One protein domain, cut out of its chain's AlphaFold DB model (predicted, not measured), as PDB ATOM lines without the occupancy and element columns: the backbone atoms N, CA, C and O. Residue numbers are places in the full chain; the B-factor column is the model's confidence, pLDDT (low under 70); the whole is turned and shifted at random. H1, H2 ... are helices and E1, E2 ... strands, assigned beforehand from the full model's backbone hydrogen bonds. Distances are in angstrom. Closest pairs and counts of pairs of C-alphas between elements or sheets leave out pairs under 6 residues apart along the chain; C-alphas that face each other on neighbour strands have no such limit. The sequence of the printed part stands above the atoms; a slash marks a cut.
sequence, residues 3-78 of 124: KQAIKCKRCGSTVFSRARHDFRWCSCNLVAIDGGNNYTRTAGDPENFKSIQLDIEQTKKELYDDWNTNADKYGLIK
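Overview. This is residues 3 to 78 of the 124 residues of the protein "Putative chaperone" of viral metagenome (UniProt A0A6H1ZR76). With little regular structure, two small two-stranded antiparallel sheets, E1 with E4 and E2 with E3, stand near each other amid loops, and H1 sits toward one end of the longest axis. After H1 the chain folds back, and residues 76 to 77 pair with 14 to 15, which pair with 6 to 7 of E1. The 76 printed residues, 28 in named elements, run E1 E2 E3 E4 H1; the class is mixed, the whole compact, radius of gyration of the C-alphas 11.3 A, spans 33 by 22 by 20 A.

Along the chain. E1, residues 3 to 8, spans 15.8 A from C-alpha 3 at (35.572, -4.468, -3.161). E2 is residues 32 to 34, E3 41 to 43. E4, residues 49 to 55, spans 18.3 A. H1, residues 60 to 68, spans 12.0 A to C-alpha 68 at (44.252, 2.998, -17.241).

Arrangement. E1 and E4 are antiparallel at 143 degrees, N 5 and O 52 being 2.9 A apart. E2 and E3 form an antiparallel hairpin at 156 degrees, with N 34 and O 41 at 2.8 A. The closest C-alphas of E1 and E2, Ile 6 and Ile 33, are 7.1 A apart. H1 is apart from E1, E2 and E3; in it every O i to N i+4 pair is within hydrogen-bond range.

Size, cuts and confidence. The farthest C-alphas, Glu 47 and Thr 69, are 33.3 A apart. The printed part has no cut; the link E1 to E2 is long, 23 residues. No printed residue is under 70 in pLDDT.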
ATOM      1  N   LYS A   3      34.362  -5.289  -3.288       93.75
ATOM      2  CA  LYS A   3      35.572  -4.468  -3.161       93.75
ATOM      3  C   LYS A   3      35.780  -4.031  -1.720       93.75
ATOM      4  O   LYS A   3      34.854  -3.546  -1.073       93.75
ATOM      5  N   GLN A   4      37.023  -4.123  -1.256       95.44
ATOM      6  CA  GLN A   4      37.430  -3.458  -0.026       95.44
ATOM      7  C   GLN A   4      37.435  -1.946  -0.265       95.44
ATOM      8  O   GLN A   4      38.040  -1.456  -1.220       95.44
ATOM      9  N   ALA A   5      36.745  -1.222   0.604       96.75
ATOM     10  CA  ALA A   5      36.617   0.223   0.551       96.75
ATOM     11  C   ALA A   5      36.788   0.813   1.952       96.75
ATOM     12  O   ALA A   5      36.702   0.102   2.962       96.75
ATOM     13  N   ILE A   6      36.985   2.126   2.016       97.12
ATOM     14  CA  ILE A   6      36.891   2.886   3.261       97.12
ATOM     15  C   ILE A   6      35.856   3.995   3.114       97.12
ATOM     16  O   ILE A   6      35.732   4.612   2.057       97.12
ATOM     17  N   LYS A   7      35.105   4.249   4.183       95.81
ATOM     18  CA  LYS A   7      34.191   5.385   4.299       95.81
ATOM     19  C   LYS A   7      34.774   6.400   5.268       95.81
ATOM     20  O   LYS A   7      34.962   6.083   6.443       95.81
ATOM     21  N   CYS A   8      35.033   7.610   4.790       92.75
ATOM     22  CA  CYS A   8      35.502   8.706   5.627       92.75
ATOM     23  C   CYS A   8      34.403   9.108   6.618       92.75
ATOM     24  O   CYS A   8      33.262   9.354   6.217       92.75
ATOM     25  N   LYS A   9      34.737   9.191   7.908       88.19
ATOM     26  CA  LYS A   9      33.802   9.643   8.948       88.19
ATOM     27  C   LYS A   9      33.545  11.151   8.875       88.19
ATOM     28  O   LYS A   9      32.473  11.583   9.278       88.19
ATOM     29  N   ARG A  10      34.491  11.922   8.321       82.94
ATOM     30  CA  ARG A  10      34.406  13.383   8.181       82.94
ATOM     31  C   ARG A  10      33.523  13.812   7.007       82.94
ATOM     32  O   ARG A  10      32.535  14.500   7.218       82.94
ATOM     33  N   CYS A  11      33.857  13.413   5.776       79.81
ATOM     34  CA  CYS A  11      33.099  13.839   4.587       79.81
ATOM     35  C   CYS A  11      32.015  12.853   4.132       79.81
ATOM     36  O   CYS A  11      31.266  13.129   3.199       79.81
ATOM     37  N   GLY A  12      31.959  11.663   4.733       87.25
ATOM     38  CA  GLY A  12      31.007  10.620   4.356       87.25
ATOM     39  C   GLY A  12      31.301   9.928   3.022       87.25
ATOM     40  O   GLY A  12      30.602   8.962   2.708       87.25
ATOM     41  N   SER A  13      32.302  10.377   2.253       93.00
ATOM     42  CA  SER A  13      32.687   9.749   0.987       93.00
ATOM     43  C   SER A  13      33.241   8.347   1.201       93.00
ATOM     44  O   SER A  13      33.973   8.086   2.161       93.00
ATOM     45  N   THR A  14      32.918   7.458   0.267       96.25
ATOM     46  CA  THR A  14      33.459   6.103   0.192       96.25
ATOM     47  C   THR A  14      34.458   6.028  -0.953       96.25
ATOM     48  O   THR A  14      34.145   6.438  -2.068       96.25
ATOM     49  N   VAL A  15      35.645   5.490  -0.689       97.00
ATOM     50  CA  VAL A  15      36.693   5.298  -1.699       97.00
ATOM     51  C   VAL A  15      37.156   3.853  -1.758       97.00
ATOM     52  O   VAL A  15      37.217   3.168  -0.735       97.00
ATOM     53  N   PHE A  16      37.479   3.397  -2.965       97.25
ATOM     54  CA  PHE A  16      38.060   2.084  -3.234       97.25
ATOM     55  C   PHE A  16      39.002   2.150  -4.437       97.25
ATOM     56  O   PHE A  16      38.767   2.910  -5.373       97.25
ATOM     57  N   SER A  17      40.036   1.311  -4.444       96.88
ATOM     58  CA  SER A  17      40.961   1.211  -5.573       96.88
ATOM     59  C   SER A  17      40.384   0.356  -6.707       96.88
ATOM     60  O   SER A  17      39.955  -0.796  -6.523       96.88
ATOM     61  N   ARG A  18      40.425   0.897  -7.919       96.06
ATOM     62  CA  ARG A  18      40.012   0.256  -9.171       96.06
ATOM     63  C   ARG A  18      41.052  -0.761  -9.642       96.06
ATOM     64  O   ARG A  18      40.682  -1.892  -9.965       96.06
ATOM     65  N   ALA A  19      42.337  -0.405  -9.552       94.81
ATOM     66  CA  ALA A  19      43.498  -1.197  -9.978       94.81
ATOM     67  C   ALA A  19      44.615  -1.243  -8.910       94.81
ATOM     68  O   ALA A  19      44.524  -0.575  -7.884       94.81
ATOM     69  N   ARG A  20      45.663  -2.058  -9.135       91.31
ATOM     70  CA  ARG A  20      46.774  -2.302  -8.181       91.31
ATOM     71  C   ARG A  20      47.488  -1.024  -7.719       91.31
ATOM     72  O   ARG A  20      47.941  -0.985  -6.585       91.31
ATOM     73  N   HIS A  21      47.592  -0.026  -8.593       89.62
ATOM     74  CA  HIS A  21      48.294   1.240  -8.354       89.62
ATOM     75  C   HIS A  21      47.331   2.436  -8.429       89.62
ATOM     76  O   HIS A  21      47.657   3.485  -8.977       89.62
ATOM     77  N   ASP A  22      46.105   2.239  -7.942       94.88
ATOM     78  CA  ASP A  22      45.071   3.271  -7.885       94.88
ATOM     79  C   ASP A  22      44.955   3.813  -6.456       94.88
ATOM     80  O   ASP A  22      44.133   3.343  -5.659       94.88
ATOM     81  N   PHE A  23      45.810   4.787  -6.147       95.69
ATOM     82  CA  PHE A  23      45.799   5.540  -4.896       95.69
ATOM     83  C   PHE A  23      44.719   6.630  -4.949       95.69
ATOM     84  O   PHE A  23      44.744   7.489  -5.833       95.69
ATOM     85  N   ARG A  24      43.763   6.607  -4.011       96.00
ATOM     86  CA  ARG A  24      42.597   7.510  -4.015       96.00
ATOM     87  C   ARG A  24      42.322   8.136  -2.656       96.00
ATOM     88  O   ARG A  24      42.113   7.420  -1.678       96.00
ATOM     89  N   TRP A  25      42.213   9.462  -2.633       95.38
ATOM     90  CA  TRP A  25      41.746  10.242  -1.485       95.38
ATOM     91  C   TRP A  25      40.219  10.297  -1.405       95.38
ATOM     92  O   TRP A  25      39.523  10.332  -2.423       95.38
ATOM     93  N   CYS A  26      39.684  10.358  -0.182       92.00
ATOM     94  CA  CYS A  26      38.317  10.820   0.038       92.00
ATOM     95  C   CYS A  26      38.176  12.297  -0.369       92.00
ATOM     96  O   CYS A  26      39.160  13.015  -0.501       92.00
ATOM     97  N   SER A  27      36.944  12.788  -0.510       85.12
ATOM     98  CA  SER A  27      36.694  14.140  -1.037       85.12
ATOM     99  C   SER A  27      37.317  15.281  -0.229       85.12
ATOM    100  O   SER A  27      37.527  16.342  -0.793       85.12
ATOM    101  N   CYS A  28      37.602  15.078   1.061       79.12
ATOM    102  CA  CYS A  28      38.238  16.081   1.919       79.12
ATOM    103  C   CYS A  28      39.727  15.819   2.182       79.12
ATOM    104  O   CYS A  28      40.275  16.384   3.124       79.12
ATOM    105  N   ASN A  29      40.350  14.914   1.418       87.38
ATOM    106  CA  ASN A  29      41.775  14.578   1.500       87.38
ATOM    107  C   ASN A  29      42.271  14.135   2.892       87.38
ATOM    108  O   ASN A  29      43.465  14.161   3.165       87.38
ATOM    109  N   LEU A  30      41.371  13.694   3.781       86.56
ATOM    110  CA  LEU A  30      41.737  13.261   5.134       86.56
ATOM    111  C   LEU A  30      42.229  11.808   5.180       86.56
ATOM    112  O   LEU A  30      43.080  11.459   5.992       86.56
ATOM    113  N   VAL A  31      41.644  10.944   4.348       95.06
ATOM    114  CA  VAL A  31      41.929   9.501   4.324       95.06
ATOM    115  C   VAL A  31      42.007   8.998   2.884       95.06
ATOM    116  O   VAL A  31      41.279   9.499   2.023       95.06
ATOM    117  N   ALA A  32      42.850   7.999   2.626       97.12
ATOM    118  CA  ALA A  32      43.044   7.409   1.299       97.12
ATOM    119  C   ALA A  32      43.095   5.879   1.326       97.12
ATOM    120  O   ALA A  32      43.347   5.277   2.372       97.12
ATOM    121  N   ILE A  33      42.909   5.263   0.159       96.81
ATOM    122  CA  ILE A  33      43.073   3.823  -0.077       96.81
ATOM    123  C   ILE A  33      43.930   3.561  -1.324       96.81
ATOM    124  O   ILE A  33      43.859   4.313  -2.293       96.81
ATOM    125  N   ASP A  34      44.722   2.489  -1.295       94.50
ATOM    126  CA  ASP A  34      45.557   2.001  -2.401       94.50
ATOM    127  C   ASP A  34      45.621   0.462  -2.433       94.50
ATOM    128  O   ASP A  34      45.352  -0.213  -1.432       94.50
ATOM    129  N   GLY A  35      46.032  -0.091  -3.576       84.44
ATOM    130  CA  GLY A  35      46.429  -1.494  -3.726       84.44
ATOM    131  C   GLY A  35      45.467  -2.382  -4.519       84.44
ATOM    132  O   GLY A  35      45.761  -3.553  -4.793       84.44
ATOM    133  N   GLY A  36      44.335  -1.835  -4.963       79.31
ATOM    134  CA  GLY A  36      43.417  -2.519  -5.876       79.31
ATOM    135  C   GLY A  36      42.847  -3.820  -5.313       79.31
ATOM    136  O   GLY A  36      42.265  -3.849  -4.236       79.31
ATOM    137  N   ASN A  37      42.980  -4.901  -6.089       76.38
ATOM    138  CA  ASN A  37      42.599  -6.260  -5.676       76.38
ATOM    139  C   ASN A  37      43.786  -7.064  -5.115       76.38
ATOM    140  O   ASN A  37      43.623  -8.246  -4.821       76.38
ATOM    141  N   ASN A  38      44.984  -6.477  -5.059       80.56
ATOM    142  CA  ASN A  38      46.221  -7.194  -4.749       80.56
ATOM    143  C   ASN A  38      46.583  -7.074  -3.272       80.56
ATOM    144  O   ASN A  38      46.994  -8.047  -2.649       80.56
ATOM    145  N   TYR A  39      46.438  -5.874  -2.728       83.12
ATOM    146  CA  TYR A  39      46.596  -5.577  -1.315       83.12
ATOM    147  C   TYR A  39      45.695  -4.392  -0.978       83.12
ATOM    148  O   TYR A  39      45.263  -3.666  -1.866       83.12
ATOM    149  N   THR A  40      45.386  -4.182   0.295       86.75
ATOM    150  CA  THR A  40      44.712  -2.957   0.730       86.75
ATOM    151  C   THR A  40      45.647  -2.206   1.652       86.75
ATOM    152  O   THR A  40      46.073  -2.736   2.677       86.75
ATOM    153  N   ARG A  41      45.973  -0.975   1.270       93.25
ATOM    154  CA  ARG A  41      46.665  -0.005   2.114       93.25
ATOM    155  C   ARG A  41      45.766   1.198   2.304       93.25
ATOM    156  O   ARG A  41      45.053   1.590   1.386       93.25
ATOM    157  N   THR A  42      45.813   1.774   3.493       95.19
ATOM    158  CA  THR A  42      45.086   2.995   3.832       95.19
ATOM    159  C   THR A  42      46.074   4.053   4.296       95.19
ATOM    160  O   THR A  42      47.070   3.717   4.937       95.19
ATOM    161  N   ALA A  43      45.792   5.317   3.994       94.56
ATOM    162  CA  ALA A  43      46.515   6.465   4.538       94.56
ATOM    163  C   ALA A  43      45.557   7.358   5.337       94.56
ATOM    164  O   ALA A  43      44.364   7.419   5.028       94.56
ATOM    165  N   GLY A  44      46.092   8.055   6.340       92.44
ATOM    166  CA  GLY A  44      45.322   8.833   7.310       92.44
ATOM    167  C   GLY A  44      45.039   8.060   8.600       92.44
ATOM    168  O   GLY A  44      45.338   6.870   8.713       92.44
ATOM    169  N   ASP A  45      44.473   8.759   9.579       92.12
ATOM    170  CA  ASP A  45      44.168   8.193  10.894       92.12
ATOM    171  C   ASP A  45      43.053   7.121  10.798       92.12
ATOM    172  O   ASP A  45      41.979   7.416  10.253       92.12
ATOM    173  N   PRO A  46      43.255   5.894  11.321       93.62
ATOM    174  CA  PRO A  46      42.221   4.859  11.410       93.62
ATOM    175  C   PRO A  46      40.934   5.303  12.117       93.62
ATOM    176  O   PRO A  46      39.845   4.820  11.787       93.62
ATOM    177  N   GLU A  47      41.013   6.253  13.049       93.44
ATOM    178  CA  GLU A  47      39.839   6.816  13.710       93.44
ATOM    179  C   GLU A  47      38.973   7.645  12.759       93.44
ATOM    180  O   GLU A  47      37.772   7.782  12.990       93.44
ATOM    181  N   ASN A  48      39.519   8.112  11.635       89.81
ATOM    182  CA  ASN A  48      38.822   8.962  10.673       89.81
ATOM    183  C   ASN A  48      38.094   8.195   9.559       89.81
ATOM    184  O   ASN A  48      37.423   8.815   8.721       89.81
ATOM    185  N   PHE A  49      38.146   6.857   9.540       96.00
ATOM    186  CA  PHE A  49      37.414   6.053   8.556       96.00
ATOM    187  C   PHE A  49      36.833   4.747   9.111       96.00
ATOM    188  O   PHE A  49      37.106   4.319  10.228       96.00
ATOM    189  N   LYS A  50      35.949   4.125   8.328       96.88
ATOM    190  CA  LYS A  50      35.459   2.758   8.546       96.88
ATOM    191  C   LYS A  50      35.781   1.911   7.323       96.88
ATOM    192  O   LYS A  50      35.422   2.302   6.212       96.88
ATOM    193  N   SER A  51      36.405   0.756   7.522       96.25
ATOM    194  CA  SER A  51      36.579  -0.249   6.472       96.25
ATOM    195  C   SER A  51      35.248  -0.936   6.180       96.25
ATOM    196  O   SER A  51      34.560  -1.367   7.104       96.25
ATOM    197  N   ILE A  52      34.877  -1.033   4.905       96.38
ATOM    198  CA  ILE A  52      33.626  -1.658   4.457       96.38
ATOM    199  C   ILE A  52      33.870  -2.538   3.227       96.38
ATOM    200  O   ILE A  52      34.856  -2.365   2.510       96.38
ATOM    201  N   GLN A  53      32.950  -3.465   2.970       95.38
ATOM    202  CA  GLN A  53      32.869  -4.198   1.709       95.38
ATOM    203  C   GLN A  53      31.767  -3.577   0.854       95.38
ATOM    204  O   GLN A  53      30.649  -3.394   1.331       95.38
ATOM    205  N   LEU A  54      32.105  -3.224  -0.383       95.06
ATOM    206  CA  LEU A  54      31.196  -2.600  -1.335       95.06
ATOM    207  C   LEU A  54      30.876  -3.586  -2.456       95.06
ATOM    208  O   LEU A  54      31.787  -4.088  -3.117       95.06
ATOM    209  N   ASP A  55      29.592  -3.836  -2.684       95.75
ATOM    210  CA  ASP A  55      29.120  -4.519  -3.883       95.75
ATOM    211  C   ASP A  55      29.021  -3.501  -5.023       95.75
ATOM    212  O   ASP A  55      28.275  -2.527  -4.948       95.75
ATOM    213  N   ILE A  56      29.826  -3.710  -6.063       94.88
ATOM    214  CA  ILE A  56      29.857  -2.879  -7.271       94.88
ATOM    215  C   ILE A  56      29.399  -3.685  -8.483       94.88
ATOM    216  O   ILE A  56      29.650  -4.889  -8.563       94.88
ATOM    217  N   GLU A  57      28.762  -3.039  -9.448       96.44
ATOM    218  CA  GLU A  57      28.273  -3.709 -10.661       96.44
ATOM    219  C   GLU A  57      29.392  -3.923 -11.687       96.44
ATOM    220  O   GLU A  57      29.387  -4.912 -12.415       96.44
ATOM    221  N   GLN A  58      30.399  -3.046 -11.682       96.44
ATOM    222  CA  GLN A  58      31.488  -3.056 -12.651       96.44
ATOM    223  C   GLN A  58      32.371  -4.299 -12.514       96.44
ATOM    224  O   GLN A  58      32.712  -4.772 -11.421       96.44
ATOM    225  N   THR A  59      32.805  -4.796 -13.661       95.88
ATOM    226  CA  THR A  59      33.790  -5.860 -13.803       95.88
ATOM    227  C   THR A  59      35.202  -5.364 -13.483       95.88
ATOM    228  O   THR A  59      35.515  -4.172 -13.516       95.88
ATOM    229  N   LYS A  60      36.119  -6.308 -13.227       93.94
ATOM    230  CA  LYS A  60      37.547  -5.995 -13.040       93.94
ATOM    231  C   LYS A  60      38.147  -5.272 -14.252       93.94
ATOM    232  O   LYS A  60      38.998  -4.412 -14.056       93.94
ATOM    233  N   LYS A  61      37.716  -5.625 -15.470       95.81
ATOM    234  CA  LYS A  61      38.200  -5.004 -16.708       95.81
ATOM    235  C   LYS A  61      37.713  -3.563 -16.825       95.81
ATOM    236  O   LYS A  61      38.532  -2.693 -17.063       95.81
ATOM    237  N   GLU A  62      36.432  -3.298 -16.575       97.19
ATOM    238  CA  GLU A  62      35.891  -1.930 -16.627       97.19
ATOM    239  C   GLU A  62      36.567  -1.002 -15.618       97.19
ATOM    240  O   GLU A  62      36.905   0.129 -15.952       97.19
ATOM    241  N   LEU A  63      36.824  -1.485 -14.398       96.00
ATOM    242  CA  LEU A  63      37.574  -0.714 -13.407       96.00
ATOM    243  C   LEU A  63      39.029  -0.476 -13.825       96.00
ATOM    244  O   LEU A  63      39.563   0.609 -13.600       96.00
ATOM    245  N   TYR A  64      39.681  -1.487 -14.402       95.81
ATOM    246  CA  TYR A  64      41.043  -1.339 -14.903       95.81
ATOM    247  C   TYR A  64      41.102  -0.340 -16.056       95.81
ATOM    248  O   TYR A  64      41.966   0.527 -16.037       95.81
ATOM    249  N   ASP A  65      40.172  -0.413 -17.007       97.50
ATOM    250  CA  ASP A  65      40.096   0.510 -18.137       97.50
ATOM    251  C   ASP A  65      39.807   1.943 -17.659       97.50
ATOM    252  O   ASP A  65      40.449   2.877 -18.131       97.50
ATOM    253  N   ASP A  66      38.913   2.127 -16.679       97.56
ATOM    254  CA  ASP A  66      38.623   3.434 -16.068       97.56
ATOM    255  C   ASP A  66      39.872   4.080 -15.442       97.56
ATOM    256  O   ASP A  66      40.115   5.273 -15.626       97.56
ATOM    257  N   TRP A  67      40.694   3.283 -14.751       96.00
ATOM    258  CA  TRP A  67      41.982   3.724 -14.207       96.00
ATOM    259  C   TRP A  67      43.028   3.953 -15.308       96.00
ATOM    260  O   TRP A  67      43.640   5.014 -15.362       96.00
ATOM    261  N   ASN A  68      43.204   2.993 -16.218       96.50
ATOM    262  CA  ASN A  68      44.252   2.998 -17.241       96.50
ATOM    263  C   ASN A  68      44.057   4.108 -18.286       96.50
ATOM    264  O   ASN A  68      45.025   4.599 -18.859       96.50
ATOM    265  N   THR A  69      42.809   4.510 -18.532       97.44
ATOM    266  CA  THR A  69      42.467   5.614 -19.445       97.44
ATOM    267  C   THR A  69      42.315   6.962 -18.742       97.44
ATOM    268  O   THR A  69      42.032   7.956 -19.406       97.44
ATOM    269  N   ASN A  70      42.510   7.019 -17.418       95.12
ATOM    270  CA  ASN A  70      42.267   8.204 -16.586       95.12
ATOM    271  C   ASN A  70      40.832   8.763 -16.695       95.12
ATOM    272  O   ASN A  70      40.622   9.963 -16.532       95.12
ATOM    273  N   ALA A  71      39.836   7.914 -16.964       97.25
ATOM    274  CA  ALA A  71      38.443   8.348 -17.089       97.25
ATOM    275  C   ALA A  71      37.829   8.785 -15.745       97.25
ATOM    276  O   ALA A  71      36.913   9.606 -15.732       97.25
ATOM    277  N   ASP A  72      38.335   8.242 -14.635       94.06
ATOM    278  CA  ASP A  72      37.985   8.628 -13.259       94.06
ATOM    279  C   ASP A  72      36.494   8.609 -12.902       94.06
ATOM    280  O   ASP A  72      36.020   9.383 -12.070       94.06
ATOM    281  N   LYS A  73      35.742   7.681 -13.500       96.62
ATOM    282  CA  LYS A  73      34.299   7.541 -13.266       96.62
ATOM    283  C   LYS A  73      33.983   6.783 -11.980       96.62
ATOM    284  O   LYS A  73      32.904   6.963 -11.417       96.62
ATOM    285  N   TYR A  74      34.894   5.923 -11.520       96.88
ATOM    286  CA  TYR A  74      34.687   5.053 -10.360       96.88
ATOM    287  C   TYR A  74      35.738   5.274  -9.262       96.88
ATOM    288  O   TYR A  74      36.659   6.076  -9.379       96.88
ATOM    289  N   GLY A  75      35.602   4.553  -8.147       95.56
ATOM    290  CA  GLY A  75      36.574   4.569  -7.049       95.56
ATOM    291  C   GLY A  75      36.389   5.698  -6.029       95.56
ATOM    292  O   GLY A  75      36.957   5.622  -4.942       95.56
ATOM    293  N   LEU A  76      35.572   6.715  -6.324       95.62
ATOM    294  CA  LEU A  76      35.127   7.737  -5.369       95.62
ATOM    295  C   LEU A  76      33.604   7.895  -5.434       95.62
ATOM    296  O   LEU A  76      33.057   8.372  -6.423       95.62
ATOM    297  N   ILE A  77      32.922   7.551  -4.344       94.44
ATOM    298  CA  ILE A  77      31.493   7.804  -4.146       94.44
ATOM    299  C   ILE A  77      31.380   8.967  -3.162       94.44
ATOM    300  O   ILE A  77      31.695   8.816  -1.978       94.44
ATOM    301  N   LYS A  78      30.963  10.139  -3.653       86.62
ATOM    302  CA  LYS A  78      30.854  11.355  -2.834       86.62
ATOM    303  C   LYS A  78      29.828  11.175  -1.710       86.62
ATOM    304  O   LYS A  78      28.715  10.698  -1.934       86.62
TER     305      LYS A  78